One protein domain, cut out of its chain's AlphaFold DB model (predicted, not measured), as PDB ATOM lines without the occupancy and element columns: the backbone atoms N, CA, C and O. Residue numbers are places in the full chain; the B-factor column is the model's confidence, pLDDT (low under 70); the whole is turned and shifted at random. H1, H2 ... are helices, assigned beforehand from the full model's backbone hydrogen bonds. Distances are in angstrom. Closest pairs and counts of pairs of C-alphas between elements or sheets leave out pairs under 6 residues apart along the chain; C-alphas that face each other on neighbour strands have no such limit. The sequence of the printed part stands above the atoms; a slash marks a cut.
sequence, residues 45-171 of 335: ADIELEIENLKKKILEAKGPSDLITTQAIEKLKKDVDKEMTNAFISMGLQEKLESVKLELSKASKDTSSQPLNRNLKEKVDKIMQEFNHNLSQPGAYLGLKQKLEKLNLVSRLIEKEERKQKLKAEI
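Overview. This is residues 45 to 171 of the 335 residues of an uncharacterized protein of Prunus armeniaca (UniProt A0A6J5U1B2). Two helical arms meet at a corner as a V: H5, the longest helix, packs on H2 and H1 in one arm, and hairpin H3 and H4 makes the other. The printed part has 127 residues with five named helices, H1 to H5 in order, all helix. It is loose, radius of gyration of the C-alphas 19.8 A, spanning 55 by 39 by 22 A.

Arrangement. H5, residues 142 to 171, touches H2, residues 67 to 90, with residues 143 to 154 alone, closest C-alphas Leu 144 and Glu 83, 5.5 A. With H1, residues 45 to 60, they form an up-and-down bundle, each helix running against the one before. H3, residues 94 to 107, touches H4, residues 116 to 136, closest C-alphas Val 100 and Leu 120, 6.8 A. In these five helices every O i to N i+4 pair is within hydrogen-bond range.

Along the chain. H5 runs 43.3 A from C-alpha 142 (144.251, 128.508, 72.813) to C-alpha 171 (108.280, 104.774, 76.991); H2 measures 34.4 A, H4 30.0 A.

Size, cuts and confidence. The printed part has no cut and no long link. Residues 45 to 48, 59 to 68 and 107 to 117 have pLDDT under 70.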
ATOM      1  N   ALA A  45     133.710 135.743  70.757       60.25
ATOM      2  CA  ALA A  45     132.327 135.910  70.312       60.25
ATOM      3  C   ALA A  45     131.970 135.107  69.041       60.25
ATOM      4  O   ALA A  45     130.868 134.577  68.939       60.25
ATOM      5  N   ASP A  46     132.895 134.969  68.085       67.25
ATOM      6  CA  ASP A  46     132.655 134.197  66.856       67.25
ATOM      7  C   ASP A  46     132.546 132.698  67.174       67.25
ATOM      8  O   ASP A  46     131.724 131.983  66.601       67.25
ATOM      9  N   ILE A  47     133.345 132.227  68.136       65.75
ATOM     10  CA  ILE A  47     133.356 130.833  68.595       65.75
ATOM     11  C   ILE A  47     132.094 130.520  69.400       65.75
ATOM     12  O   ILE A  47     131.497 129.459  69.215       65.75
ATOM     13  N   GLU A  48     131.666 131.437  70.267       68.50
ATOM     14  CA  GLU A  48     130.432 131.313  71.047       68.50
ATOM     15  C   GLU A  48     129.199 131.215  70.142       68.50
ATOM     16  O   GLU A  48     128.393 130.296  70.307       68.50
ATOM     17  N   LEU A  49     129.106 132.069  69.118       75.38
ATOM     18  CA  LEU A  49     128.041 132.010  68.114       75.38
ATOM     19  C   LEU A  49     128.068 130.703  67.317       75.38
ATOM     20  O   LEU A  49     127.027 130.131  66.994       75.38
ATOM     21  N   GLU A  50     129.254 130.198  66.984       72.81
ATOM     22  CA  GLU A  50     129.379 128.924  66.282       72.81
ATOM     23  C   GLU A  50     128.965 127.737  67.169       72.81
ATOM     24  O   GLU A  50     128.329 126.795  66.691       72.81
ATOM     25  N   ILE A  51     129.278 127.790  68.469       72.81
ATOM     26  CA  ILE A  51     128.815 126.819  69.471       72.81
ATOM     27  C   ILE A  51     127.293 126.868  69.586       72.81
ATOM     28  O   ILE A  51     126.649 125.821  69.567       72.81
ATOM     29  N   GLU A  52     126.707 128.055  69.703       77.88
ATOM     30  CA  GLU A  52     125.265 128.233  69.851       77.88
ATOM     31  C   GLU A  52     124.501 127.762  68.609       77.88
ATOM     32  O   GLU A  52     123.525 127.020  68.719       77.88
ATOM     33  N   ASN A  53     125.014 128.066  67.417       81.81
ATOM     34  CA  ASN A  53     124.455 127.567  66.165       81.81
ATOM     35  C   ASN A  53     124.519 126.038  66.061       81.81
ATOM     36  O   ASN A  53     123.560 125.416  65.601       81.81
ATOM     37  N   LEU A  54     125.619 125.407  66.484       76.12
ATOM     38  CA  LEU A  54     125.713 123.944  66.509       76.12
ATOM     39  C   LEU A  54     124.790 123.330  67.564       76.12
ATOM     40  O   LEU A  54     124.140 122.328  67.280       76.12
ATOM     41  N   LYS A  55     124.677 123.946  68.746       75.06
ATOM     42  CA  LYS A  55     123.730 123.538  69.795       75.06
ATOM     43  C   LYS A  55     122.298 123.554  69.279       75.06
ATOM     44  O   LYS A  55     121.604 122.548  69.393       75.06
ATOM     45  N   LYS A  56     121.882 124.674  68.684       80.81
ATOM     46  CA  LYS A  56     120.545 124.846  68.116       80.81
ATOM     47  C   LYS A  56     120.268 123.787  67.052       80.81
ATOM     48  O   LYS A  56     119.265 123.094  67.141       80.81
ATOM     49  N   LYS A  57     121.213 123.562  66.133       75.69
ATOM     50  CA  LYS A  57     121.098 122.511  65.108       75.69
ATOM     51  C   LYS A  57     120.964 121.106  65.694       75.69
ATOM     52  O   LYS A  57     120.184 120.329  65.169       75.69
ATOM     53  N   ILE A  58     121.690 120.767  66.762       72.75
ATOM     54  CA  ILE A  58     121.587 119.445  67.409       72.75
ATOM     55  C   ILE A  58     120.233 119.268  68.112       72.75
ATOM     56  O   ILE A  58     119.682 118.173  68.083       72.75
ATOM     57  N   LEU A  59     119.701 120.326  68.735       69.69
ATOM     58  CA  LEU A  59     118.419 120.283  69.450       69.69
ATOM     59  C   LEU A  59     117.200 120.311  68.517       69.69
ATOM     60  O   LEU A  59     116.194 119.675  68.818       69.69
ATOM     61  N   GLU A  60     117.277 121.063  67.419       69.94
ATOM     62  CA  GLU A  60     116.216 121.159  66.408       69.94
ATOM     63  C   GLU A  60     116.218 119.971  65.442       69.94
ATOM     64  O   GLU A  60     115.182 119.655  64.852       69.94
ATOM     65  N   ALA A  61     117.362 119.301  65.285       66.62
ATOM     66  CA  ALA A  61     117.459 118.094  64.488       66.62
ATOM     67  C   ALA A  61     116.505 117.018  65.017       66.62
ATOM     68  O   ALA A  61     116.396 116.772  66.221       66.62
ATOM     69  N   LYS A  62     115.849 116.296  64.101       59.53
ATOM     70  CA  LYS A  62     114.929 115.196  64.457       59.53
ATOM     71  C   LYS A  62     115.669 113.984  65.054       59.53
ATOM     72  O   LYS A  62     115.048 112.992  65.436       59.53
ATOM     73  N   GLY A  63     116.994 114.084  65.147       54.94
ATOM     74  CA  GLY A  63     117.892 113.207  65.867       54.94
ATOM     75  C   GLY A  63     119.360 113.496  65.555       54.94
ATOM     76  O   GLY A  63     119.660 114.316  64.689       54.94
ATOM     77  N   PRO A  64     120.294 112.767  66.190       53.47
ATOM     78  CA  PRO A  64     121.727 112.880  65.900       53.47
ATOM     79  C   PRO A  64     122.096 112.493  64.451       53.47
ATOM     80  O   PRO A  64     123.230 112.703  64.027       53.47
ATOM     81  N   SER A  65     121.142 111.954  63.685       54.53
ATOM     82  CA  SER A  65     121.304 111.437  62.323       54.53
ATOM     83  C   SER A  65     121.162 112.475  61.205       54.53
ATOM     84  O   SER A  65     121.295 112.109  60.037       54.53
ATOM     85  N   ASP A  66     120.884 113.745  61.509       65.19
ATOM     86  CA  ASP A  66     120.786 114.758  60.456       65.19
ATOM     87  C   ASP A  66     122.146 114.936  59.759       65.19
ATOM     88  O   ASP A  66     123.154 115.282  60.381       65.19
ATOM     89  N   LEU A  67     122.168 114.703  58.439       65.38
ATOM     90  CA  LEU A  67     123.356 114.764  57.567       65.38
ATOM     91  C   LEU A  67     124.140 116.077  57.712       65.38
ATOM     92  O   LEU A  67     125.364 116.105  57.614       65.38
ATOM     93  N   ILE A  68     123.430 117.173  57.971       65.81
ATOM     94  CA  ILE A  68     124.013 118.506  58.145       65.81
ATOM     95  C   ILE A  68     124.777 118.590  59.475       65.81
ATOM     96  O   ILE A  68     125.866 119.165  59.542       65.81
ATOM     97  N   THR A  69     124.227 117.990  60.530       72.88
ATOM     98  CA  THR A  69     124.805 117.972  61.876       72.88
ATOM     99  C   THR A  69     126.018 117.048  61.922       72.88
ATOM    100  O   THR A  69     127.079 117.448  62.403       72.88
ATOM    101  N   THR A  70     125.916 115.853  61.334       76.56
ATOM    102  CA  THR A  70     127.031 114.897  61.245       76.56
ATOM    103  C   THR A  70     128.195 115.449  60.423       76.56
ATOM    104  O   THR A  70     129.341 115.374  60.868       76.56
ATOM    105  N   GLN A  71     127.919 116.106  59.291       83.12
ATOM    106  CA  GLN A  71     128.951 116.754  58.477       83.12
ATOM    107  C   GLN A  71     129.659 117.890  59.232       83.12
ATOM    108  O   GLN A  71     130.879 118.036  59.135       83.12
ATOM    109  N   ALA A  72     128.922 118.706  59.991       81.50
ATOM    110  CA  ALA A  72     129.513 119.776  60.793       81.50
ATOM    111  C   ALA A  72     130.401 119.230  61.927       81.50
ATOM    112  O   ALA A  72     131.485 119.759  62.170       81.50
ATOM    113  N   ILE A  73     129.986 118.134  62.570       83.56
ATOM    114  CA  ILE A  73     130.783 117.437  63.589       83.56
ATOM    115  C   ILE A  73     132.052 116.840  62.976       83.56
ATOM    116  O   ILE A  73     133.126 116.940  63.563       83.56
ATOM    117  N   GLU A  74     131.957 116.231  61.795       88.38
ATOM    118  CA  GLU A  74     133.117 115.656  61.114       88.38
ATOM    119  C   GLU A  74     134.137 116.735  60.728       88.38
ATOM    120  O   GLU A  74     135.341 116.540  60.903       88.38
ATOM    121  N   LYS A  75     133.665 117.902  60.273       89.44
ATOM    122  CA  LYS A  75     134.525 119.074  60.049       89.44
ATOM    123  C   LYS A  75     135.217 119.510  61.340       89.44
ATOM    124  O   LYS A  75     136.433 119.658  61.342       89.44
ATOM    125  N   LEU A  76     134.473 119.617  62.444       89.00
ATOM    126  CA  LEU A  76     135.042 119.969  63.746       89.00
ATOM    127  C   LEU A  76     136.110 118.963  64.204       89.00
ATOM    128  O   LEU A  76     137.149 119.377  64.706       89.00
ATOM    129  N   LYS A  77     135.893 117.656  63.997       91.56
ATOM    130  CA  LYS A  77     136.897 116.618  64.290       91.56
ATOM    131  C   LYS A  77     138.167 116.813  63.461       91.56
ATOM    132  O   LYS A  77     139.248 116.874  64.032       91.56
ATOM    133  N   LYS A  78     138.033 117.015  62.146       92.75
ATOM    134  CA  LYS A  78     139.175 117.291  61.253       92.75
ATOM    135  C   LYS A  78     139.939 118.548  61.671       92.75
ATOM    136  O   LYS A  78     141.168 118.562  61.640       92.75
ATOM    137  N   ASP A  79     139.229 119.591  62.090       89.94
ATOM    138  CA  ASP A  79     139.846 120.826  62.571       89.94
ATOM    139  C   ASP A  79     140.570 120.637  63.908       89.94
ATOM    140  O   ASP A  79     141.626 121.241  64.103       89.94
ATOM    141  N   VAL A  80     140.037 119.807  64.813       93.06
ATOM    142  CA  VAL A  80     140.724 119.402  66.051       93.06
ATOM    143  C   VAL A  80     141.979 118.601  65.722       93.06
ATOM    144  O   VAL A  80     143.036 118.935  66.241       93.06
ATOM    145  N   ASP A  81     141.906 117.615  64.828       93.50
ATOM    146  CA  ASP A  81     143.056 116.790  64.430       93.50
ATOM    147  C   ASP A  81     144.173 117.637  63.800       93.50
ATOM    148  O   ASP A  81     145.363 117.443  64.073       93.50
ATOM    149  N   LYS A  82     143.796 118.632  62.990       93.25
ATOM    150  CA  LYS A  82     144.737 119.583  62.394       93.25
ATOM    151  C   LYS A  82     145.419 120.452  63.454       93.25
ATOM    152  O   LYS A  82     146.642 120.567  63.438       93.25
ATOM    153  N   GLU A  83     144.661 121.041  64.380       90.88
ATOM    154  CA  GLU A  83     145.251 121.820  65.482       90.88
ATOM    155  C   GLU A  83     146.086 120.950  66.418       90.88
ATOM    156  O   GLU A  83     147.121 121.396  66.902       90.88
ATOM    157  N   MET A  84     145.671 119.704  66.649       91.38
ATOM    158  CA  MET A  84     146.419 118.725  67.430       91.38
ATOM    159  C   MET A  84     147.781 118.480  66.783       91.38
ATOM    160  O   MET A  84     148.809 118.608  67.440       91.38
ATOM    161  N   THR A  85     147.807 118.230  65.474       92.06
ATOM    162  CA  THR A  85     149.050 118.050  64.712       92.06
ATOM    163  C   THR A  85     149.940 119.291  64.802       92.06
ATOM    164  O   THR A  85     151.115 119.183  65.143       92.06
ATOM    165  N   ASN A  86     149.376 120.486  64.592       90.75
ATOM    166  CA  ASN A  86     150.111 121.745  64.730       90.75
ATOM    167  C   ASN A  86     150.669 121.939  66.146       90.75
ATOM    168  O   ASN A  86     151.798 122.407  66.302       90.75
ATOM    169  N   ALA A  87     149.908 121.570  67.179       91.88
ATOM    170  CA  ALA A  87     150.345 121.643  68.565       91.88
ATOM    171  C   ALA A  87     151.502 120.672  68.828       91.88
ATOM    172  O   ALA A  87     152.516 121.092  69.372       91.88
ATOM    173  N   PHE A  88     151.413 119.422  68.363       90.69
ATOM    174  CA  PHE A  88     152.494 118.436  68.471       90.69
ATOM    175  C   PHE A  88     153.791 118.900  67.792       90.69
ATOM    176  O   PHE A  88     154.868 118.741  68.369       90.69
ATOM    177  N   ILE A  89     153.692 119.508  66.604       91.06
ATOM    178  CA  ILE A  89     154.831 120.120  65.899       91.06
ATOM    179  C   ILE A  89     155.411 121.262  66.735       91.06
ATOM    180  O   ILE A  89     156.600 121.282  67.040       91.06
ATOM    181  N   SER A  90     154.559 122.197  67.153       89.25
ATOM    182  CA  SER A  90     154.967 123.401  67.883       89.25
ATOM    183  C   SER A  90     155.551 123.096  69.266       89.25
ATOM    184  O   SER A  90     156.357 123.867  69.773       89.25
ATOM    185  N   MET A  91     155.141 121.990  69.892       90.88
ATOM    186  CA  MET A  91     155.694 121.498  71.158       90.88
ATOM    187  C   MET A  91     157.006 120.716  70.973       90.88
ATOM    188  O   MET A  91     157.606 120.304  71.964       90.88
ATOM    189  N   GLY A  92     157.443 120.453  69.734       89.56
ATOM    190  CA  GLY A  92     158.619 119.624  69.447       89.56
ATOM    191  C   GLY A  92     158.427 118.140  69.789       89.56
ATOM    192  O   GLY A  92     159.393 117.424  70.047       89.56
ATOM    193  N   LEU A  93     157.178 117.665  69.829       92.75
ATOM    194  CA  LEU A  93     156.839 116.283  70.186       92.75
ATOM    195  C   LEU A  93     156.751 115.351  68.969       92.75
ATOM    196  O   LEU A  93     156.736 114.133  69.147       92.75
ATOM    197  N   GLN A  94     156.712 115.894  67.748       92.31
ATOM    198  CA  GLN A  94     156.579 115.106  66.518       92.31
ATOM    199  C   GLN A  94     157.707 114.075  66.359       92.31
ATOM    200  O   GLN A  94     157.430 112.890  66.200       92.31
ATOM    201  N   GLU A  95     158.967 114.497  66.462       89.62
ATOM    202  CA  GLU A  95     160.124 113.604  66.299       89.62
ATOM    203  C   GLU A  95     160.145 112.499  67.366       89.62
ATOM    204  O   GLU A  95     160.423 111.333  67.080       89.62
ATOM    205  N   LYS A  96     159.767 112.846  68.606       90.50
ATOM    206  CA  LYS A  96     159.641 111.882  69.707       90.50
ATOM    207  C   LYS A  96     158.563 110.842  69.395       90.50
ATOM    208  O   LYS A  96     158.799 109.649  69.578       90.50
ATOM    209  N   LEU A  97     157.413 111.265  68.874       90.38
ATOM    210  CA  LEU A  97     156.327 110.364  68.485       90.38
ATOM    211  C   LEU A  97     156.722 109.455  67.309       90.38
ATOM    212  O   LEU A  97     156.437 108.257  67.332       90.38
ATOM    213  N   GLU A  98     157.414 109.994  66.304       90.06
ATOM    214  CA  GLU A  98     157.923 109.225  65.162       90.06
ATOM    215  C   GLU A  98     158.955 108.176  65.596       90.06
ATOM    216  O   GLU A  98     158.898 107.035  65.129       90.06
ATOM    217  N   SER A  99     159.831 108.512  66.551       88.75
ATOM    218  CA  SER A  99     160.792 107.561  67.120       88.75
ATOM    219  C   SER A  99     160.096 106.380  67.806       88.75
ATOM    220  O   SER A  99     160.422 105.224  67.532       88.75
ATOM    221  N   VAL A 100     159.058 106.648  68.608       88.94
ATOM    222  CA  VAL A 100     158.259 105.611  69.274       88.94
ATOM    223  C   VAL A 100     157.507 104.763  68.249       88.94
ATOM    224  O   VAL A 100     157.503 103.540  68.359       88.94
ATOM    225  N   LYS A 101     156.917 105.374  67.214       88.56
ATOM    226  CA  LYS A 101     156.230 104.652  66.130       88.56
ATOM    227  C   LYS A 101     157.176 103.706  65.385       88.56
ATOM    228  O   LYS A 101     156.800 102.575  65.070       88.56
ATOM    229  N   LEU A 102     158.402 104.152  65.119       87.62
ATOM    230  CA  LEU A 102     159.424 103.354  64.449       87.62
ATOM    231  C   LEU A 102     159.886 102.187  65.331       87.62
ATOM    232  O   LEU A 102     159.953 101.054  64.853       87.62
ATOM    233  N   GLU A 103     160.126 102.426  66.621       84.62
ATOM    234  CA  GLU A 103     160.442 101.369  67.590       84.62
ATOM    235  C   GLU A 103     159.298 100.351  67.729       84.62
ATOM    236  O   GLU A 103     159.555  99.148  67.746       84.62
ATOM    237  N   LEU A 104     158.040 100.802  67.723       84.12
ATOM    238  CA  LEU A 104     156.857  99.937  67.771       84.12
ATOM    239  C   LEU A 104     156.759  99.035  66.528       84.12
ATOM    240  O   LEU A 104     156.484  97.841  66.636       84.12
ATOM    241  N   SER A 105     157.045  99.586  65.342       81.56
ATOM    242  CA  SER A 105     157.037  98.818  64.090       81.56
ATOM    243  C   SER A 105     158.164  97.780  64.000       81.56
ATOM    244  O   SER A 105     157.988  96.739  63.366       81.56
ATOM    245  N   LYS A 106     159.303  98.034  64.660       78.81
ATOM    246  CA  LYS A 106     160.426  97.088  64.774       78.81
ATOM    247  C   LYS A 106     160.145  95.995  65.809       78.81
ATOM    248  O   LYS A 106     160.363  94.823  65.523       78.81
ATOM    249  N   ALA A 107     159.574  96.361  66.957       67.00
ATOM    250  CA  ALA A 107     159.195  95.427  68.022       67.00
ATOM    251  C   ALA A 107     158.104  94.428  67.590       67.00
ATOM    252  O   ALA A 107     158.020  93.330  68.126       67.00
ATOM    253  N   SER A 108     157.278  94.790  66.604       59.81
ATOM    254  CA  SER A 108     156.280  93.892  66.011       59.81
ATOM    255  C   SER A 108     156.870  92.819  65.084       59.81
ATOM    256  O   SER A 108     156.169  91.848  64.795       59.81
ATOM    257  N   LYS A 109     158.089  93.001  64.558       61.09
ATOM    258  CA  LYS A 109     158.692  92.105  63.552       61.09
ATOM    259  C   LYS A 109     159.746  91.174  64.133       61.09
ATOM    260  O   LYS A 109     159.812  90.023  63.715       61.09
ATOM    261  N   ASP A 110     160.508  91.647  65.112       55.69
ATOM    262  CA  ASP A 110     161.609  90.901  65.701       55.69
ATOM    263  C   ASP A 110     161.373  90.734  67.211       55.69
ATOM    264  O   ASP A 110     161.357  91.711  67.955       55.69
ATOM    265  N   THR A 111     161.248  89.481  67.666       52.84
ATOM    266  CA  THR A 111     161.308  88.984  69.065       52.84
ATOM    267  C   THR A 111     160.061  89.090  69.967       52.84
ATOM    268  O   THR A 111     159.638  90.154  70.405       52.84
ATOM    269  N   SER A 112     159.527  87.920  70.353       53.12
ATOM    270  CA  SER A 112     158.351  87.756  71.226       53.12
ATOM    271  C   SER A 112     158.667  87.617  72.731       53.12
ATOM    272  O   SER A 112     157.864  87.030  73.455       53.12
ATOM    273  N   SER A 113     159.818  88.085  73.237       51.84
ATOM    274  CA  SER A 113     160.211  87.791  74.636       51.84
ATOM    275  C   SER A 113     160.949  88.885  75.424       51.84
ATOM    276  O   SER A 113     161.320  88.642  76.571       51.84
ATOM    277  N   GLN A 114     161.126  90.102  74.899       52.00
ATOM    278  CA  GLN A 114     161.802  91.186  75.632       52.00
ATOM    279  C   GLN A 114     160.786  92.165  76.266       52.00
ATOM    280  O   GLN A 114     159.774  92.466  75.629       52.00
ATOM    281  N   PRO A 115     161.020  92.739  77.472       57.34
ATOM    282  CA  PRO A 115     160.102  93.688  78.124       57.34
ATOM    283  C   PRO A 115     160.098  95.088  77.465       57.34
ATOM    284  O   PRO A 115     159.995  96.112  78.140       57.34
ATOM    285  N   LEU A 116     160.182  95.146  76.130       59.97
ATOM    286  CA  LEU A 116     160.123  96.357  75.303       59.97
ATOM    287  C   LEU A 116     158.839  97.158  75.544       59.97
ATOM    288  O   LEU A 116     158.858  98.384  75.480       59.97
ATOM    289  N   ASN A 117     157.747  96.474  75.897       67.75
ATOM    290  CA  ASN A 117     156.456  97.095  76.180       67.75
ATOM    291  C   ASN A 117     156.547  98.116  77.332       67.75
ATOM    292  O   ASN A 117     155.969  99.192  77.244       67.75
ATOM    293  N   ARG A 118     157.349  97.847  78.375       78.56
ATOM    294  CA  ARG A 118     157.476  98.770  79.516       78.56
ATOM    295  C   ARG A 118     158.218 100.057  79.150       78.56
ATOM    296  O   ARG A 118     157.742 101.131  79.489       78.56
ATOM    297  N   ASN A 119     159.333  99.958  78.425       82.12
ATOM    298  CA  ASN A 119     160.110 101.128  77.998       82.12
ATOM    299  C   ASN A 119     159.333 101.973  76.973       82.12
ATOM    300  O   ASN A 119     159.242 103.190  77.108       82.12
ATOM    301  N   LEU A 120     158.691 101.326  75.992       84.31
ATOM    302  CA  LEU A 120     157.811 102.010  75.039       84.31
ATOM    303  C   LEU A 120     156.661 102.725  75.751       84.31
ATOM    304  O   LEU A 120     156.390 103.886  75.451       84.31
ATOM    305  N   LYS A 121     156.030 102.066  76.727       86.19
ATOM    306  CA  LYS A 121     154.986 102.672  77.553       86.19
ATOM    307  C   LYS A 121     155.508 103.884  78.328       86.19
ATOM    308  O   LYS A 121     154.891 104.935  78.255       86.19
ATOM    309  N   GLU A 122     156.668 103.783  78.978       88.62
ATOM    310  CA  GLU A 122     157.296 104.909  79.687       88.62
ATOM    311  C   GLU A 122     157.606 106.092  78.745       88.62
ATOM    312  O   GLU A 122     157.378 107.247  79.108       88.62
ATOM    313  N   LYS A 123     158.058 105.832  77.506       88.94
ATOM    314  CA  LYS A 123     158.259 106.877  76.485       88.94
ATOM    315  C   LYS A 123     156.943 107.535  76.059       88.94
ATOM    316  O   LYS A 123     156.898 108.758  75.937       88.94
ATOM    317  N   VAL A 124     155.882 106.752  75.852       89.94
ATOM    318  CA  VAL A 124     154.540 107.265  75.517       89.94
ATOM    319  C   VAL A 124     153.976 108.096  76.667       89.94
ATOM    320  O   VAL A 124     153.515 109.213  76.438       89.94
ATOM    321  N   ASP A 125     154.070 107.593  77.897       91.75
ATOM    322  CA  ASP A 125     153.605 108.285  79.098       91.75
ATOM    323  C   ASP A 125     154.349 109.618  79.274       91.75
ATOM    324  O   ASP A 125     153.725 110.639  79.558       91.75
ATOM    325  N   LYS A 126     155.663 109.653  79.010       94.06
ATOM    326  CA  LYS A 126     156.456 110.889  79.039       94.06
ATOM    327  C   LYS A 126     156.015 111.900  77.975       94.06
ATOM    328  O   LYS A 126     155.855 113.073  78.296       94.06
ATOM    329  N   ILE A 127     155.776 111.461  76.735       93.31
ATOM    330  CA  ILE A 127     155.243 112.331  75.668       93.31
ATOM    331  C   ILE A 127     153.878 112.897  76.079       93.31
ATOM    332  O   ILE A 127     153.628 114.087  75.901       93.31
ATOM    333  N   MET A 128     153.012 112.071  76.670       91.88
ATOM    334  CA  MET A 128     151.688 112.493  77.131       91.88
ATOM    335  C   MET A 128     151.771 113.497  78.290       91.88
ATOM    336  O   MET A 128     151.032 114.480  78.316       91.88
ATOM    337  N   GLN A 129     152.686 113.287  79.239       94.06
ATOM    338  CA  GLN A 129     152.936 114.229  80.331       94.06
ATOM    339  C   GLN A 129     153.454 115.573  79.816       94.06
ATOM    340  O   GLN A 129     152.937 116.611  80.225       94.06
ATOM    341  N   GLU A 130     154.425 115.572  78.898       93.19
ATOM    342  CA  GLU A 130     154.947 116.797  78.276       93.19
ATOM    343  C   GLU A 130     153.854 117.535  77.488       93.19
ATOM    344  O   GLU A 130     153.697 118.749  77.626       93.19
ATOM    345  N   PHE A 131     153.046 116.803  76.717       92.81
ATOM    346  CA  PHE A 131     151.904 117.352  75.987       92.81
ATOM    347  C   PHE A 131     150.898 118.025  76.929       92.81
ATOM    348  O   PHE A 131     150.551 119.191  76.744       92.81
ATOM    349  N   ASN A 132     150.483 117.328  77.988       91.50
ATOM    350  CA  ASN A 132     149.539 117.859  78.970       91.50
ATOM    351  C   ASN A 132     150.117 119.044  79.749       91.50
ATOM    352  O   ASN A 132     149.394 120.001  80.027       91.50
ATOM    353  N   HIS A 133     151.409 119.018  80.080       91.75
ATOM    354  CA  HIS A 133     152.085 120.135  80.734       91.75
ATOM    355  C   HIS A 133     152.076 121.387  79.845       91.75
ATOM    356  O   HIS A 133     151.674 122.458  80.297       91.75
ATOM    357  N   ASN A 134     152.424 121.240  78.563       89.75
ATOM    358  CA  ASN A 134     152.424 122.333  77.587       89.75
ATOM    359  C   ASN A 134     151.011 122.849  77.289       89.75
ATOM    360  O   ASN A 134     150.805 124.055  77.159       89.75
ATOM    361  N   LEU A 135     150.014 121.960  77.233       88.19
ATOM    362  CA  LEU A 135     148.614 122.369  77.155       88.19
ATOM    363  C   LEU A 135     148.148 123.079  78.423       88.19
ATOM    364  O   LEU A 135     147.340 123.990  78.332       88.19
ATOM    365  N   SER A 136     148.638 122.719  79.603       89.31
ATOM    366  CA  SER A 136     148.200 123.357  80.852       89.31
ATOM    367  C   SER A 136     148.699 124.799  80.990       89.31
ATOM    368  O   SER A 136     148.151 125.560  81.785       89.31
ATOM    369  N   GLN A 137     149.693 125.212  80.199       88.25
ATOM    370  CA  GLN A 137     150.212 126.577  80.244       88.25
ATOM    371  C   GLN A 137     149.125 127.607  79.865       88.25
ATOM    372  O   GLN A 137     148.449 127.452  78.836       88.25
ATOM    373  N   PRO A 138     148.928 128.670  80.673       83.12
ATOM    374  CA  PRO A 138     147.967 129.729  80.374       83.12
ATOM    375  C   PRO A 138     148.252 130.392  79.022       83.12
ATOM    376  O   PRO A 138     149.394 130.707  78.704       83.12
ATOM    377  N   GLY A 139     147.217 130.592  78.204       79.81
ATOM    378  CA  GLY A 139     147.333 131.235  76.887       79.81
ATOM    379  C   GLY A 139     148.003 130.397  75.786       79.81
ATOM    380  O   GLY A 139     147.835 130.712  74.609       79.81
ATOM    381  N   ALA A 140     148.693 129.304  76.121       84.25
ATOM    382  CA  ALA A 140     149.267 128.395  75.135       84.25
ATOM    383  C   ALA A 140     148.174 127.564  74.444       84.25
ATOM    384  O   ALA A 140     147.213 127.128  75.089       84.25
ATOM    385  N   TYR A 141     148.339 127.336  73.136       87.06
ATOM    386  CA  TYR A 141     147.482 126.471  72.309       87.06
ATOM    387  C   TYR A 141     145.979 126.765  72.444       87.06
ATOM    388  O   TYR A 141     145.151 125.853  72.421       87.06
ATOM    389  N   LEU A 142     145.625 128.049  72.585       85.69
ATOM    390  CA  LEU A 142     144.251 128.508  72.813       85.69
ATOM    391  C   LEU A 142     143.272 127.953  71.767       85.69
ATOM    392  O   LEU A 142     142.204 127.471  72.127       85.69
ATOM    393  N   GLY A 143     143.667 127.948  70.488       85.81
ATOM    394  CA  GLY A 143     142.837 127.425  69.402       85.81
ATOM    395  C   GLY A 143     142.506 125.938  69.557       85.81
ATOM    396  O   GLY A 143     141.355 125.544  69.386       85.81
ATOM    397  N   LEU A 144     143.481 125.112  69.953       89.12
ATOM    398  CA  LEU A 144     143.252 123.689  70.217       89.12
ATOM    399  C   LEU A 144     142.330 123.496  71.429       89.12
ATOM    400  O   LEU A 144     141.383 122.719  71.348       89.12
ATOM    401  N   LYS A 145     142.559 124.237  72.521       88.94
ATOM    402  CA  LYS A 145     141.709 124.190  73.724       88.94
ATOM    403  C   LYS A 145     140.256 124.523  73.403       88.94
ATOM    404  O   LYS A 145     139.369 123.739  73.716       88.94
ATOM    405  N   GLN A 146     140.029 125.629  72.700       87.19
ATOM    406  CA  GLN A 146     138.692 126.069  72.306       87.19
ATOM    407  C   GLN A 146     137.980 125.028  71.432       87.19
ATOM    408  O   GLN A 146     136.814 124.709  71.666       87.19
ATOM    409  N   LYS A 147     138.673 124.450  70.440       88.75
ATOM    410  CA  LYS A 147     138.074 123.414  69.582       88.75
ATOM    411  C   LYS A 147     137.795 122.114  70.344       88.75
ATOM    412  O   LYS A 147     136.765 121.489  70.095       88.75
ATOM    413  N   LEU A 148     138.657 121.725  71.287       90.31
ATOM    414  CA  LEU A 148     138.440 120.565  72.159       90.31
ATOM    415  C   LEU A 148     137.242 120.766  73.092       90.31
ATOM    416  O   LEU A 148     136.413 119.866  73.220       90.31
ATOM    417  N   GLU A 149     137.110 121.943  73.703       88.75
ATOM    418  CA  GLU A 149     135.953 122.301  74.531       88.75
ATOM    419  C   GLU A 149     134.659 122.265  73.718       88.75
ATOM    420  O   GLU A 149     133.683 121.627  74.123       88.75
ATOM    421  N   LYS A 150     134.668 122.869  72.524       86.62
ATOM    422  CA  LYS A 150     133.545 122.833  71.581       86.62
ATOM    423  C   LYS A 150     133.163 121.398  71.213       86.62
ATOM    424  O   LYS A 150     131.983 121.054  71.270       86.62
ATOM    425  N   LEU A 151     134.137 120.547  70.886       89.25
ATOM    426  CA  LEU A 151     133.897 119.137  70.572       89.25
ATOM    427  C   LEU A 151     133.305 118.384  71.772       89.25
ATOM    428  O   LEU A 151     132.345 117.640  71.601       89.25
ATOM    429  N   ASN A 152     133.814 118.621  72.984       89.81
ATOM    430  CA  ASN A 152     133.315 117.988  74.206       89.81
ATOM    431  C   ASN A 152     131.854 118.369  74.494       89.81
ATOM    432  O   ASN A 152     131.027 117.499  74.776       89.81
ATOM    433  N   LEU A 153     131.511 119.657  74.369       88.00
ATOM    434  CA  LEU A 153     130.134 120.133  74.517       88.00
ATOM    435  C   LEU A 153     129.195 119.461  73.511       88.00
ATOM    436  O   LEU A 153     128.124 118.993  73.892       88.00
ATOM    437  N   VAL A 154     129.611 119.383  72.247       85.75
ATOM    438  CA  VAL A 154     128.847 118.723  71.184       85.75
ATOM    439  C   VAL A 154     128.661 117.232  71.476       85.75
ATOM    440  O   VAL A 154     127.536 116.743  71.405       85.75
ATOM    441  N   SER A 155     129.713 116.519  71.890       86.12
ATOM    442  CA  SER A 155     129.626 115.105  72.285       86.12
ATOM    443  C   SER A 155     128.618 114.871  73.414       86.12
ATOM    444  O   SER A 155     127.769 113.992  73.296       86.12
ATOM    445  N   ARG A 156     128.630 115.699  74.469       88.62
ATOM    446  CA  ARG A 156     127.658 115.587  75.575       88.62
ATOM    447  C   ARG A 156     126.215 115.807  75.123       88.62
ATOM    448  O   ARG A 156     125.301 115.203  75.678       88.62
ATOM    449  N   LEU A 157     125.990 116.704  74.164       85.69
ATOM    450  CA  LEU A 157     124.648 116.968  73.634       85.69
ATOM    451  C   LEU A 157     124.130 115.790  72.817       85.69
ATOM    452  O   LEU A 157     122.979 115.403  72.991       85.69
ATOM    453  N   ILE A 158     124.992 115.189  71.996       84.44
ATOM    454  CA  ILE A 158     124.663 113.976  71.241       84.44
ATOM    455  C   ILE A 158     124.291 112.846  72.203       84.44
ATOM    456  O   ILE A 158     123.224 112.260  72.057       84.44
ATOM    457  N   GLU A 159     125.094 112.605  73.244       86.06
ATOM    458  CA  GLU A 159     124.781 111.585  74.255       86.06
ATOM    459  C   GLU A 159     123.431 111.832  74.944       86.06
ATOM    460  O   GLU A 159     122.678 110.890  75.201       86.06
ATOM    461  N   LYS A 160     123.099 113.093  75.252       84.00
ATOM    462  CA  LYS A 160     121.798 113.449  75.837       84.00
ATOM    463  C   LYS A 160     120.647 113.191  74.870       84.00
ATOM    464  O   LYS A 160     119.630 112.647  75.297       84.00
ATOM    465  N   GLU A 161     120.795 113.549  73.597       82.69
ATOM    466  CA  GLU A 161     119.756 113.316  72.592       82.69
ATOM    467  C   GLU A 161     119.572 111.816  72.327       82.69
ATOM    468  O   GLU A 161     118.445 111.335  72.301       82.69
ATOM    469  N   GLU A 162     120.654 111.037  72.252       85.19
ATOM    470  CA  GLU A 162     120.584 109.573  72.151       85.19
ATOM    471  C   GLU A 162     119.867 108.948  73.353       85.19
ATOM    472  O   GLU A 162     119.014 108.074  73.184       85.19
ATOM    473  N   ARG A 163     120.170 109.397  74.580       85.31
ATOM    474  CA  ARG A 163     119.460 108.944  75.789       85.31
ATOM    475  C   ARG A 163     117.985 109.320  75.741       85.31
ATOM    476  O   ARG A 163     117.145 108.473  76.021       85.31
ATOM    477  N   LYS A 164     117.655 110.549  75.344       83.56
ATOM    478  CA  LYS A 164     116.270 111.007  75.165       83.56
ATOM    479  C   LYS A 164     115.527 110.159  74.134       83.56
ATOM    480  O   LYS A 164     114.385 109.785  74.374       83.56
ATOM    481  N   GLN A 165     116.160 109.821  73.013       82.75
ATOM    482  CA  GLN A 165     115.563 108.955  71.998       82.75
ATOM    483  C   GLN A 165     115.347 107.529  72.504       82.75
ATOM    484  O   GLN A 165     114.272 106.974  72.284       82.75
ATOM    485  N   LYS A 166     116.319 106.961  73.228       85.88
ATOM    486  CA  LYS A 166     116.176 105.652  73.885       85.88
ATOM    487  C   LYS A 166     115.031 105.657  74.892       85.88
ATOM    488  O   LYS A 166     114.174 104.789  74.813       85.88
ATOM    489  N   LEU A 167     114.956 106.670  75.757       83.12
ATOM    490  CA  LEU A 167     113.858 106.838  76.713       83.12
ATOM    491  C   LEU A 167     112.511 107.000  76.004       83.12
ATOM    492  O   LEU A 167     111.534 106.380  76.399       83.12
ATOM    493  N   LYS A 168     112.446 107.783  74.923       82.19
ATOM    494  CA  LYS A 168     111.224 107.930  74.120       82.19
ATOM    495  C   LYS A 168     110.784 106.596  73.512       82.19
ATOM    496  O   LYS A 168     109.593 106.300  73.510       82.19
ATOM    497  N   ALA A 169     111.719 105.800  72.997       83.00
ATOM    498  CA  ALA A 169     111.427 104.474  72.461       83.00
ATOM    499  C   ALA A 169     110.978 103.502  73.564       83.00
ATOM    500  O   ALA A 169     109.983 102.809  73.384       83.00
ATOM    501  N   GLU A 170     111.654 103.510  74.714       81.75
ATOM    502  CA  GLU A 170     111.322 102.674  75.867       81.75
ATOM    503  C   GLU A 170     109.947 103.025  76.449       81.75
ATOM    504  O   GLU A 170     109.151 102.129  76.705       81.75
ATOM    505  N   ILE A 171     109.617 104.314  76.584       77.44
ATOM    506  CA  ILE A 171     108.280 104.774  76.991       77.44
ATOM    507  C   ILE A 171     107.240 104.322  75.966       77.44
ATOM    508  O   ILE A 171     106.247 103.714  76.338       77.44
TER     509      ILE A 171